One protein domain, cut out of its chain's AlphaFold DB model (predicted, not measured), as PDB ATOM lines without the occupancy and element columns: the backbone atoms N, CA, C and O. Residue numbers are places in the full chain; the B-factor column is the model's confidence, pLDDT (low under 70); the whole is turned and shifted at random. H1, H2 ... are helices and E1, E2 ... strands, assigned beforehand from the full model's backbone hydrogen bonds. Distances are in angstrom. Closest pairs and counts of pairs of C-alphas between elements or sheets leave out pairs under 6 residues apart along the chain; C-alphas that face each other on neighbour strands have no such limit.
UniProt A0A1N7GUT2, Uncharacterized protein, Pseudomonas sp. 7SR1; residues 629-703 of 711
ATOM      1  N   ASP A 629      55.339  -2.762  12.880       82.56
ATOM      2  CA  ASP A 629      56.432  -3.284  12.055       82.56
ATOM      3  C   ASP A 629      56.718  -4.743  12.405       82.56
ATOM      4  O   ASP A 629      56.815  -5.588  11.515       82.56
ATOM      5  N   THR A 630      56.752  -5.060  13.697       78.94
ATOM      6  CA  THR A 630      56.873  -6.433  14.191       78.94
ATOM      7  C   THR A 630      55.728  -7.322  13.722       78.94
ATOM      8  O   THR A 630      55.962  -8.427  13.224       78.94
ATOM      9  N   LEU A 631      54.484  -6.855  13.866       85.69
ATOM     10  CA  LEU A 631      53.330  -7.631  13.422       85.69
ATOM     11  C   LEU A 631      53.419  -7.874  11.913       85.69
ATOM     12  O   LEU A 631      53.217  -9.001  11.465       85.69
ATOM     13  N   LYS A 632      53.838  -6.871  11.128       88.69
ATOM     14  CA  LYS A 632      54.076  -7.045   9.690       88.69
ATOM     15  C   LYS A 632      55.132  -8.110   9.402       88.69
ATOM     16  O   LYS A 632      54.894  -8.971   8.561       88.69
ATOM     17  N   GLN A 633      56.253  -8.115  10.119       84.12
ATOM     18  CA  GLN A 633      57.286  -9.142   9.945       84.12
ATOM     19  C   GLN A 633      56.759 -10.556  10.227       84.12
ATOM     20  O   GLN A 633      57.094 -11.489   9.493       84.12
ATOM     21  N   GLY A 634      55.908 -10.719  11.245       83.12
ATOM     22  CA  GLY A 634      55.232 -11.990  11.533       83.12
ATOM     23  C   GLY A 634      54.338 -12.450  10.383       83.12
ATOM     24  O   GLY A 634      54.430 -13.601   9.946       83.12
ATOM     25  N   ILE A 635      53.539 -11.530   9.835       89.06
ATOM     26  CA  ILE A 635      52.678 -11.765   8.668       89.06
ATOM     27  C   ILE A 635      53.501 -12.146   7.436       89.06
ATOM     28  O   ILE A 635      53.236 -13.178   6.818       89.06
ATOM     29  N   ASP A 636      54.531 -11.367   7.104       88.31
ATOM     30  CA  ASP A 636      55.398 -11.624   5.953       88.31
ATOM     31  C   ASP A 636      56.127 -12.965   6.095       88.31
ATOM     32  O   ASP A 636      56.297 -13.698   5.120       88.31
ATOM     33  N   GLY A 637      56.558 -13.307   7.313       83.88
ATOM     34  CA  GLY A 637      57.180 -14.590   7.625       83.88
ATOM     35  C   GLY A 637      56.234 -15.765   7.380       83.88
ATOM     36  O   GLY A 637      56.619 -16.733   6.725       83.88
ATOM     37  N   MET A 638      54.989 -15.670   7.854       85.75
ATOM     38  CA  MET A 638      53.943 -16.666   7.599       85.75
ATOM     39  C   MET A 638      53.621 -16.799   6.106       85.75
ATOM     40  O   MET A 638      53.577 -17.910   5.579       85.75
ATOM     41  N   TYR A 639      53.477 -15.673   5.408       88.88
ATOM     42  CA  TYR A 639      53.194 -15.642   3.975       88.88
ATOM     43  C   TYR A 639      54.323 -16.274   3.146       88.88
ATOM     44  O   TYR A 639      54.072 -17.100   2.269       88.88
ATOM     45  N   LYS A 640      55.592 -15.984   3.471       86.75
ATOM     46  CA  LYS A 640      56.769 -16.600   2.821       86.75
ATOM     47  C   LYS A 640      56.853 -18.114   3.028       86.75
ATOM     48  O   LYS A 640      57.407 -18.802   2.173       86.75
ATOM     49  N   ARG A 641      56.299 -18.640   4.128       83.81
ATOM     50  CA  ARG A 641      56.162 -20.089   4.373       83.81
ATOM     51  C   ARG A 641      55.008 -20.732   3.592       83.81
ATOM     52  O   ARG A 641      54.886 -21.953   3.602       83.81
ATOM     53  N   GLY A 642      54.199 -19.940   2.888       87.69
ATOM     54  CA  GLY A 642      53.093 -20.411   2.057       87.69
ATOM     55  C   GLY A 642      51.734 -20.437   2.754       87.69
ATOM     56  O   GLY A 642      50.812 -21.035   2.204       87.69
ATOM     57  N   LEU A 643      51.601 -19.808   3.928       88.56
ATOM     58  CA  LEU A 643      50.305 -19.653   4.594       88.56
ATOM     59  C   LEU A 643      49.451 -18.618   3.850       88.56
ATOM     60  O   LEU A 643      49.950 -17.562   3.452       88.56
ATOM     61  N   LEU A 644      48.172 -18.929   3.649       92.12
ATOM     62  CA  LEU A 644      47.272 -18.160   2.782       92.12
ATOM     63  C   LEU A 644      46.515 -17.049   3.520       92.12
ATOM     64  O   LEU A 644      46.192 -16.022   2.914       92.12
ATOM     65  N   TYR A 645      46.246 -17.245   4.809       93.50
ATOM     66  CA  TYR A 645      45.458 -16.357   5.662       93.50
ATOM     67  C   TYR A 645      46.213 -15.954   6.945       93.50
ATOM     68  O   TYR A 645      45.702 -16.160   8.052       93.50
ATOM     69  N   PRO A 646      47.430 -15.378   6.842       92.75
ATOM     70  CA  PRO A 646      48.089 -14.767   7.990       92.75
ATOM     71  C   PRO A 646      47.348 -13.489   8.398       92.75
ATOM     72  O   PRO A 646      47.068 -12.636   7.553       92.75
ATOM     73  N   ALA A 647      47.050 -13.339   9.687       93.12
ATOM     74  CA  ALA A 647      46.279 -12.214  10.206       93.12
ATOM     75  C   ALA A 647      46.864 -11.631  11.496       93.12
ATOM     76  O   ALA A 647      47.497 -12.332  12.288       93.12
ATOM     77  N   ILE A 648      46.615 -10.339  11.709       92.44
ATOM     78  CA  ILE A 648      46.744  -9.698  13.019       92.44
ATOM     79  C   ILE A 648      45.543 -10.142  13.854       92.44
ATOM     80  O   ILE A 648      44.409 -10.028  13.392       92.44
ATOM     81  N   CYS A 649      45.788 -10.637  15.060       89.94
ATOM     82  CA  CYS A 649      44.759 -11.001  16.027       89.94
ATOM     83  C   CYS A 649      44.703  -9.941  17.128       89.94
ATOM     84  O   CYS A 649      45.749  -9.554  17.648       89.94
ATOM     85  N   ILE A 650      43.496  -9.486  17.461       89.19
ATOM     86  CA  ILE A 650      43.210  -8.570  18.567       89.19
ATOM     87  C   ILE A 650      42.149  -9.240  19.440       89.19
ATOM     88  O   ILE A 650      41.001  -9.381  19.011       89.19
ATOM     89  N   SER A 651      42.515  -9.662  20.645       84.25
ATOM     90  CA  SER A 651      41.598 -10.314  21.586       84.25
ATOM     91  C   SER A 651      40.849  -9.304  22.458       84.25
ATOM     92  O   SER A 651      41.214  -8.130  22.553       84.25
ATOM     93  N   ALA A 652      39.781  -9.754  23.123       80.38
ATOM     94  CA  ALA A 652      38.970  -8.896  23.988       80.38
ATOM     95  C   ALA A 652      39.711  -8.396  25.237       80.38
ATOM     96  O   ALA A 652      39.396  -7.327  25.753       80.38
ATOM     97  N   ASN A 653      40.726  -9.128  25.699       74.06
ATOM     98  CA  ASN A 653      41.598  -8.686  26.789       74.06
ATOM     99  C   ASN A 653      42.653  -7.643  26.348       74.06
ATOM    100  O   ASN A 653      43.454  -7.206  27.170       74.06
ATOM    101  N   GLY A 654      42.667  -7.251  25.068       79.31
ATOM    102  CA  GLY A 654      43.594  -6.264  24.515       79.31
ATOM    103  C   GLY A 654      44.935  -6.821  24.041       79.31
ATOM    104  O   GLY A 654      45.748  -6.042  23.547       79.31
ATOM    105  N   SER A 655      45.178  -8.133  24.135       79.94
ATOM    106  CA  SER A 655      46.376  -8.737  23.545       79.94
ATOM    107  C   SER A 655      46.350  -8.635  22.018       79.94
ATOM    108  O   SER A 655      45.318  -8.831  21.371       79.94
ATOM    109  N   ILE A 656      47.516  -8.347  21.436       84.38
ATOM    110  CA  ILE A 656      47.698  -8.245  19.987       84.38
ATOM    111  C   ILE A 656      48.825  -9.172  19.561       84.38
ATOM    112  O   ILE A 656      49.908  -9.168  20.142       84.38
ATOM    113  N   GLY A 657      48.587  -9.938  18.504       85.19
ATOM    114  CA  GLY A 657      49.590 -10.832  17.944       85.19
ATOM    115  C   GLY A 657      49.353 -11.127  16.474       85.19
ATOM    116  O   GLY A 657      48.554 -10.478  15.798       85.19
ATOM    117  N   THR A 658      50.056 -12.134  15.972       86.69
ATOM    118  CA  THR A 658      49.866 -12.657  14.616       86.69
ATOM    119  C   THR A 658      49.506 -14.132  14.679       86.69
ATOM    120  O   THR A 658      50.147 -14.873  15.420       86.69
ATOM    121  N   ALA A 659      48.545 -14.566  13.872       86.75
ATOM    122  CA  ALA A 659      48.124 -15.961  13.789       86.75
ATOM    123  C   ALA A 659      47.794 -16.356  12.342       86.75
ATOM    124  O   ALA A 659      47.594 -15.499  11.476       86.75
ATOM    125  N   SER A 660      47.735 -17.662  12.081       87.19
ATOM    126  CA  SER A 660      47.284 -18.211  10.801       87.19
ATOM    127  C   SER A 660      45.872 -18.763  10.921       87.19
ATOM    128  O   SER A 660      45.577 -19.516  11.847       87.19
ATOM    129  N   TYR A 661      45.030 -18.435   9.944       89.75
ATOM    130  CA  TYR A 661      43.644 -18.898   9.866       89.75
ATOM    131  C   TYR A 661      43.424 -19.920   8.736       89.75
ATOM    132  O   TYR A 661      42.289 -20.207   8.368       89.75
ATOM    133  N   ASP A 662      44.491 -20.530   8.203       87.12
ATOM    134  CA  ASP A 662      44.416 -21.535   7.124       87.12
ATOM    135  C   ASP A 662      43.566 -22.764   7.482       87.12
ATOM    136  O   ASP A 662      42.904 -23.353   6.619       87.12
ATOM    137  N   ASN A 663      43.548 -23.126   8.765       83.38
ATOM    138  CA  ASN A 663      42.769 -24.252   9.282       83.38
ATOM    139  C   ASN A 663      41.315 -23.887   9.610       83.38
ATOM    140  O   ASN A 663      40.562 -24.756  10.043       83.38
ATOM    141  N   VAL A 664      40.914 -22.634   9.392       84.06
ATOM    142  CA  VAL A 664      39.605 -22.124   9.788       84.06
ATOM    143  C   VAL A 664      38.699 -21.970   8.573       84.06
ATOM    144  O   VAL A 664      39.043 -21.315   7.586       84.06
ATOM    145  N   ASP A 665      37.519 -22.586   8.616       82.56
ATOM    146  CA  ASP A 665      36.688 -22.725   7.415       82.56
ATOM    147  C   ASP A 665      36.091 -21.401   6.916       82.56
ATOM    148  O   ASP A 665      36.003 -21.195   5.704       82.56
ATOM    149  N   TYR A 666      35.754 -20.458   7.805       83.94
ATOM    150  CA  TYR A 666      35.248 -19.148   7.376       83.94
ATOM    151  C   TYR A 666      36.323 -18.289   6.694       83.94
ATOM    152  O   TYR A 666      35.987 -17.467   5.842       83.94
ATOM    153  N   ALA A 667      37.610 -18.478   7.010       88.12
ATOM    154  CA  ALA A 667      38.691 -17.723   6.376       88.12
ATOM    155  C   ALA A 667      38.777 -18.048   4.876       88.12
ATOM    156  O   ALA A 667      39.011 -17.163   4.054       88.12
ATOM    157  N   LYS A 668      38.439 -19.289   4.498       87.44
ATOM    158  CA  LYS A 668      38.382 -19.766   3.103       87.44
ATOM    159  C   LYS A 668      37.286 -19.095   2.264       87.44
ATOM    160  O   LYS A 668      37.266 -19.268   1.045       87.44
ATOM    161  N   LEU A 669      36.373 -18.339   2.883       88.25
ATOM    162  CA  LEU A 669      35.393 -17.503   2.179       88.25
ATOM    163  C   LEU A 669      36.031 -16.234   1.587       88.25
ATOM    164  O   LEU A 669      35.451 -15.611   0.694       88.25
ATOM    165  N   PHE A 670      37.216 -15.852   2.067       91.44
ATOM    166  CA  PHE A 670      37.976 -14.709   1.581       91.44
ATOM    167  C   PHE A 670      38.972 -15.144   0.503       91.44
ATOM    168  O   PHE A 670      39.414 -16.288   0.444       91.44
ATOM    169  N   LYS A 671      39.346 -14.211  -0.377       91.88
ATOM    170  CA  LYS A 671      40.464 -14.443  -1.296       91.88
ATOM    171  C   LYS A 671      41.779 -14.289  -0.524       91.88
ATOM    172  O   LYS A 671      41.868 -13.325   0.235       91.88
ATOM    173  N   PRO A 672      42.785 -15.158  -0.741       92.75
ATOM    174  CA  PRO A 672      44.118 -14.968  -0.176       92.75
ATOM    175  C   PRO A 672      44.690 -13.586  -0.509       92.75
ATOM    176  O   PRO A 672      44.361 -13.015  -1.557       92.75
ATOM    177  N   LEU A 673      45.558 -13.069   0.366       89.50
ATOM    178  CA  LEU A 673      46.232 -11.788   0.144       89.50
ATOM    179  C   LEU A 673      47.040 -11.840  -1.156       89.50
ATOM    180  O   LEU A 673      47.738 -12.816  -1.429       89.50
ATOM    181  N   ALA A 674      46.942 -10.780  -1.958       84.75
ATOM    182  CA  ALA A 674      47.743 -10.647  -3.172       84.75
ATOM    183  C   ALA A 674      49.149 -10.100  -2.874       84.75
ATOM    184  O   ALA A 674      50.108 -10.482  -3.542       84.75
ATOM    185  N   ASP A 675      49.253  -9.201  -1.890       88.94
ATOM    186  CA  ASP A 675      50.488  -8.516  -1.510       88.94
ATOM    187  C   ASP A 675      50.451  -8.098  -0.027       88.94
ATOM    188  O   ASP A 675      49.640  -7.252   0.367       88.94
ATOM    189  N   THR A 676      51.336  -8.681   0.790       91.00
ATOM    190  CA  THR A 676      51.439  -8.388   2.232       91.00
ATOM    191  C   THR A 676      52.129  -7.058   2.538       91.00
ATOM    192  O   THR A 676      52.121  -6.613   3.688       91.00
ATOM    193  N   GLU A 677      52.688  -6.377   1.531       91.06
ATOM    194  CA  GLU A 677      53.188  -5.005   1.672       91.06
ATOM    195  C   GLU A 677      52.055  -3.975   1.740       91.06
ATOM    196  O   GLU A 677      52.223  -2.902   2.323       91.06
ATOM    197  N   ILE A 678      50.885  -4.294   1.180       92.69
ATOM    198  CA  ILE A 678      49.757  -3.360   1.070       92.69
ATOM    199  C   ILE A 678      48.661  -3.710   2.077       92.69
ATOM    200  O   ILE A 678      48.168  -2.831   2.795       92.69
ATOM    201  N   GLU A 679      48.275  -4.984   2.118       94.44
ATOM    202  CA  GLU A 679      47.095  -5.459   2.835       94.44
ATOM    203  C   GLU A 679      47.440  -6.551   3.844       94.44
ATOM    204  O   GLU A 679      48.434  -7.267   3.723       94.44
ATOM    205  N   VAL A 680      46.589  -6.679   4.856       95.81
ATOM    206  CA  VAL A 680      46.714  -7.663   5.925       95.81
ATOM    207  C   VAL A 680      45.326  -8.100   6.379       95.81
ATOM    208  O   VAL A 680      44.383  -7.306   6.379       95.81
ATOM    209  N   PHE A 681      45.181  -9.365   6.765       96.56
ATOM    210  CA  PHE A 681      43.972  -9.797   7.457       96.56
ATOM    211  C   PHE A 681      43.993  -9.319   8.909       96.56
ATOM    212  O   PHE A 681      45.027  -9.331   9.571       96.56
ATOM    213  N   VAL A 682      42.834  -8.930   9.419       94.81
ATOM    214  CA  VAL A 682      42.630  -8.566  10.818       94.81
ATOM    215  C   VAL A 682      41.502  -9.431  11.359       94.81
ATOM    216  O   VAL A 682      40.385  -9.376  10.839       94.81
ATOM    217  N   MET A 683      41.810 -10.214  12.389       93.56
ATOM    218  CA  MET A 683      40.836 -10.806  13.292       93.56
ATOM    219  C   MET A 683      40.689  -9.897  14.508       93.56
ATOM    220  O   MET A 683      41.612  -9.757  15.306       93.56
ATOM    221  N   ASP A 684      39.528  -9.270  14.635       91.94
ATOM    222  CA  ASP A 684      39.229  -8.319  15.698       91.94
ATOM    223  C   ASP A 684      38.114  -8.870  16.582       91.94
ATOM    224  O   ASP A 684      36.957  -8.888  16.168       91.94
ATOM    225  N   GLY A 685      38.480  -9.345  17.771       88.44
ATOM    226  CA  GLY A 685      37.577  -9.784  18.834       88.44
ATOM    227  C   GLY A 685      37.451  -8.773  19.975       88.44
ATOM    228  O   GLY A 685      36.782  -9.053  20.968       88.44
ATOM    229  N   SER A 686      38.055  -7.583  19.851       87.06
ATOM    230  CA  SER A 686      38.201  -6.609  20.947       87.06
ATOM    231  C   SER A 686      36.882  -6.172  21.596       87.06
ATOM    232  O   SER A 686      36.851  -5.771  22.753       87.06
ATOM    233  N   ARG A 687      35.769  -6.259  20.856       84.94
ATOM    234  CA  ARG A 687      34.422  -5.851  21.294       84.94
ATOM    235  C   ARG A 687      33.517  -7.028  21.669       84.94
ATOM    236  O   ARG A 687      32.316  -6.826  21.846       84.94
ATOM    237  N   GLY A 688      34.073  -8.239  21.749       82.25
ATOM    238  CA  GLY A 688      33.349  -9.474  22.067       82.25
ATOM    239  C   GLY A 688      32.578 -10.067  20.889       82.25
ATOM    240  O   GLY A 688      31.713 -10.921  21.062       82.25
ATOM    241  N   LEU A 689      32.876  -9.598  19.680       83.06
ATOM    242  CA  LEU A 689      32.400 -10.164  18.426       83.06
ATOM    243  C   LEU A 689      33.606 -10.317  17.513       83.06
ATOM    244  O   LEU A 689      34.242  -9.316  17.194       83.06
ATOM    245  N   GLU A 690      33.893 -11.545  17.092       86.56
ATOM    246  CA  GLU A 690      34.985 -11.825  16.164       86.56
ATOM    247  C   GLU A 690      34.643 -11.336  14.758       86.56
ATOM    248  O   GLU A 690      33.670 -11.768  14.133       86.56
ATOM    249  N   ILE A 691      35.463 -10.425  14.242       89.25
ATOM    250  CA  ILE A 691      35.334  -9.884  12.892       89.25
ATOM    251  C   ILE A 691      36.622 -10.161  12.127       89.25
ATOM    252  O   ILE A 691      37.648  -9.531  12.380       89.25
ATOM    253  N   PHE A 692      36.534 -11.037  11.125       93.12
ATOM    254  CA  PHE A 692      37.610 -11.286  10.170       93.12
ATOM    255  C   PHE A 692      37.452 -10.398   8.930       93.12
ATOM    256  O   PHE A 692      36.416 -10.430   8.258       93.12
ATOM    257  N   ARG A 693      38.462  -9.580   8.619       93.25
ATOM    258  CA  ARG A 693      38.426  -8.627   7.495       93.25
ATOM    259  C   ARG A 693      39.801  -8.406   6.872       93.25
ATOM    260  O   ARG A 693      40.816  -8.641   7.512       93.25
ATOM    261  N   VAL A 694      39.828  -7.913   5.635       94.69
ATOM    262  CA  VAL A 694      41.049  -7.389   4.998       94.69
ATOM    263  C   VAL A 694      41.149  -5.896   5.291       94.69
ATOM    264  O   VAL A 694      40.168  -5.170   5.124       94.69
ATOM    265  N   GLU A 695      42.326  -5.434   5.695       95.12
ATOM    266  CA  GLU A 695      42.638  -4.020   5.903       95.12
ATOM    267  C   GLU A 695      43.961  -3.631   5.244       95.12
ATOM    268  O   GLU A 695      44.784  -4.475   4.898       95.12
ATOM    269  N   LYS A 696      44.171  -2.323   5.076       94.44
ATOM    270  CA  LYS A 696      45.445  -1.767   4.600       94.44
ATOM    271  C   LYS A 696      46.358  -1.437   5.770       94.44
ATOM    272  O   LYS A 696      45.889  -0.879   6.763       94.44
ATOM    273  N   TRP A 697      47.666  -1.636   5.611       93.00
ATOM    274  CA  TRP A 697      48.652  -1.248   6.631       93.00
ATOM    275  C   TRP A 697      48.555   0.229   7.037       93.00
ATOM    276  O   TRP A 697      48.709   0.552   8.211       93.00
ATOM    277  N   GLU A 698      48.228   1.123   6.101       91.69
ATOM    278  CA  GLU A 698      47.993   2.547   6.380       91.69
ATOM    279  C   GLU A 698      46.833   2.772   7.371       91.69
ATOM    280  O   GLU A 698      46.931   3.591   8.285       91.69
ATOM    281  N   HIS A 699      45.736   2.019   7.242       91.19
ATOM    282  CA  HIS A 699      44.600   2.103   8.167       91.19
ATOM    283  C   HIS A 699      44.941   1.543   9.548       91.19
ATOM    284  O   HIS A 699      44.540   2.106  10.565       91.19
ATOM    285  N   VAL A 700      45.684   0.438   9.572       89.94
ATOM    286  CA  VAL A 700      46.145  -0.191  10.811       89.94
ATOM    287  C   VAL A 700      47.036   0.790  11.588       89.94
ATOM    288  O   VAL A 700      46.770   1.072  12.752       89.94
ATOM    289  N   ARG A 701      48.008   1.416  10.911       89.06
ATOM    290  CA  ARG A 701      48.965   2.361  11.513       89.06
ATOM    291  C   ARG A 701      48.367   3.715  11.896       89.06
ATOM    292  O   ARG A 701      48.838   4.333  12.841       89.06
ATOM    293  N   SER A 702      47.342   4.185  11.184       86.88
ATOM    294  CA  SER A 702      46.669   5.467  11.476       86.88
ATOM    295  C   SER A 702      45.705   5.411  12.664       86.88
ATOM    296  O   SER A 702      45.098   6.420  13.019       86.88
ATOM    297  N   GLY A 703      45.551   4.239  13.277       83.56
ATOM    298  CA  GLY A 703      44.720   4.041  14.453       83.56
ATOM    299  C   GLY A 703      43.235   3.819  14.162       83.56
ATOM    300  O   GLY A 703      42.391   3.989  15.040       83.56
TER     301      GLY A 703
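Overview. This is residues 629 to 703 of the 711 residues of an uncharacterized protein of Pseudomonas sp. 7SR1 (UniProt A0A1N7GUT2). Two strand hairpins, E1 with E2 and E3 with E4, lie side by side and make one strongly twisted four-stranded sheet, with helix H1 packed on it along E1 and E2. The short helix H2 continues directly from E4 and only grazes the sheet, and a wide loop of residues 661 to 678 joins the two hairpins. The printed part has 75 residues, with two named helices and four named strands in the order H1, E1, E2, E3, E4, H2; the sheet is mixed, with the order E2, E1, E3, E4. The class is mixed, helices and strands, and the whole is compact, with a radius of gyration of the C-alphas of 11.5 A and spans of 30 by 28 by 16 A.

Along the chain. H1 covers residues 629 to 640, 16.2 A from first to last C-alpha, and begins at C-alpha 629 (56.432, -3.284, 12.055). E1 is residues 646 to 650, 13.2 A, and E2 is residues 656 to 660, 13.6 A. E3, residues 679 to 684, measures 15.3 A and begins at C-alpha 679 (47.095, -5.459, 2.835). E4, residues 691 to 696, measures 15.4 A. H2, residues 697 to 701, ends at C-alpha 701 (48.965, 2.361, 11.513).

Arrangement. H1 is on the sheet at a height of 8.3 A, in two layers, helix on one face of a sheet. It lies over E1 and runs along the strands, at 21 degrees to E1 on the local plane. The closest C-alphas of H1 and E1 are those of Ile 635 and Pro 646, 5.5 A apart. E1 and E2 form an antiparallel hairpin at 148 degrees, with N 649 and O 657 2.9 A apart, within hydrogen-bond range. The inner strands E1 and E3 are parallel neighbours at 39 degrees, with N 648 and O 681 at 2.8 A. E3 and E4 form the second antiparallel hairpin, at 151 degrees, with N 682 and O 693 at 2.8 A. E2 and E4 are the edge strands and are apart. H2 only grazes the sheet with residues 697 to 700; the closest C-alphas of E3 and H2 are those of Glu 679 and Trp 697, 5.9 A apart. H1 and H2 are apart. In both helices every O i to N i+4 pair is within hydrogen-bond range.

Size, cuts and confidence. The two C-alphas farthest apart, those of Lys 640 and Gly 688, are 31.1 A from each other. The printed part has no cut. The link from E2 to E3, 18 residues, is long. The mean pLDDT of the printed part is 88.1, and no printed residue is under 70.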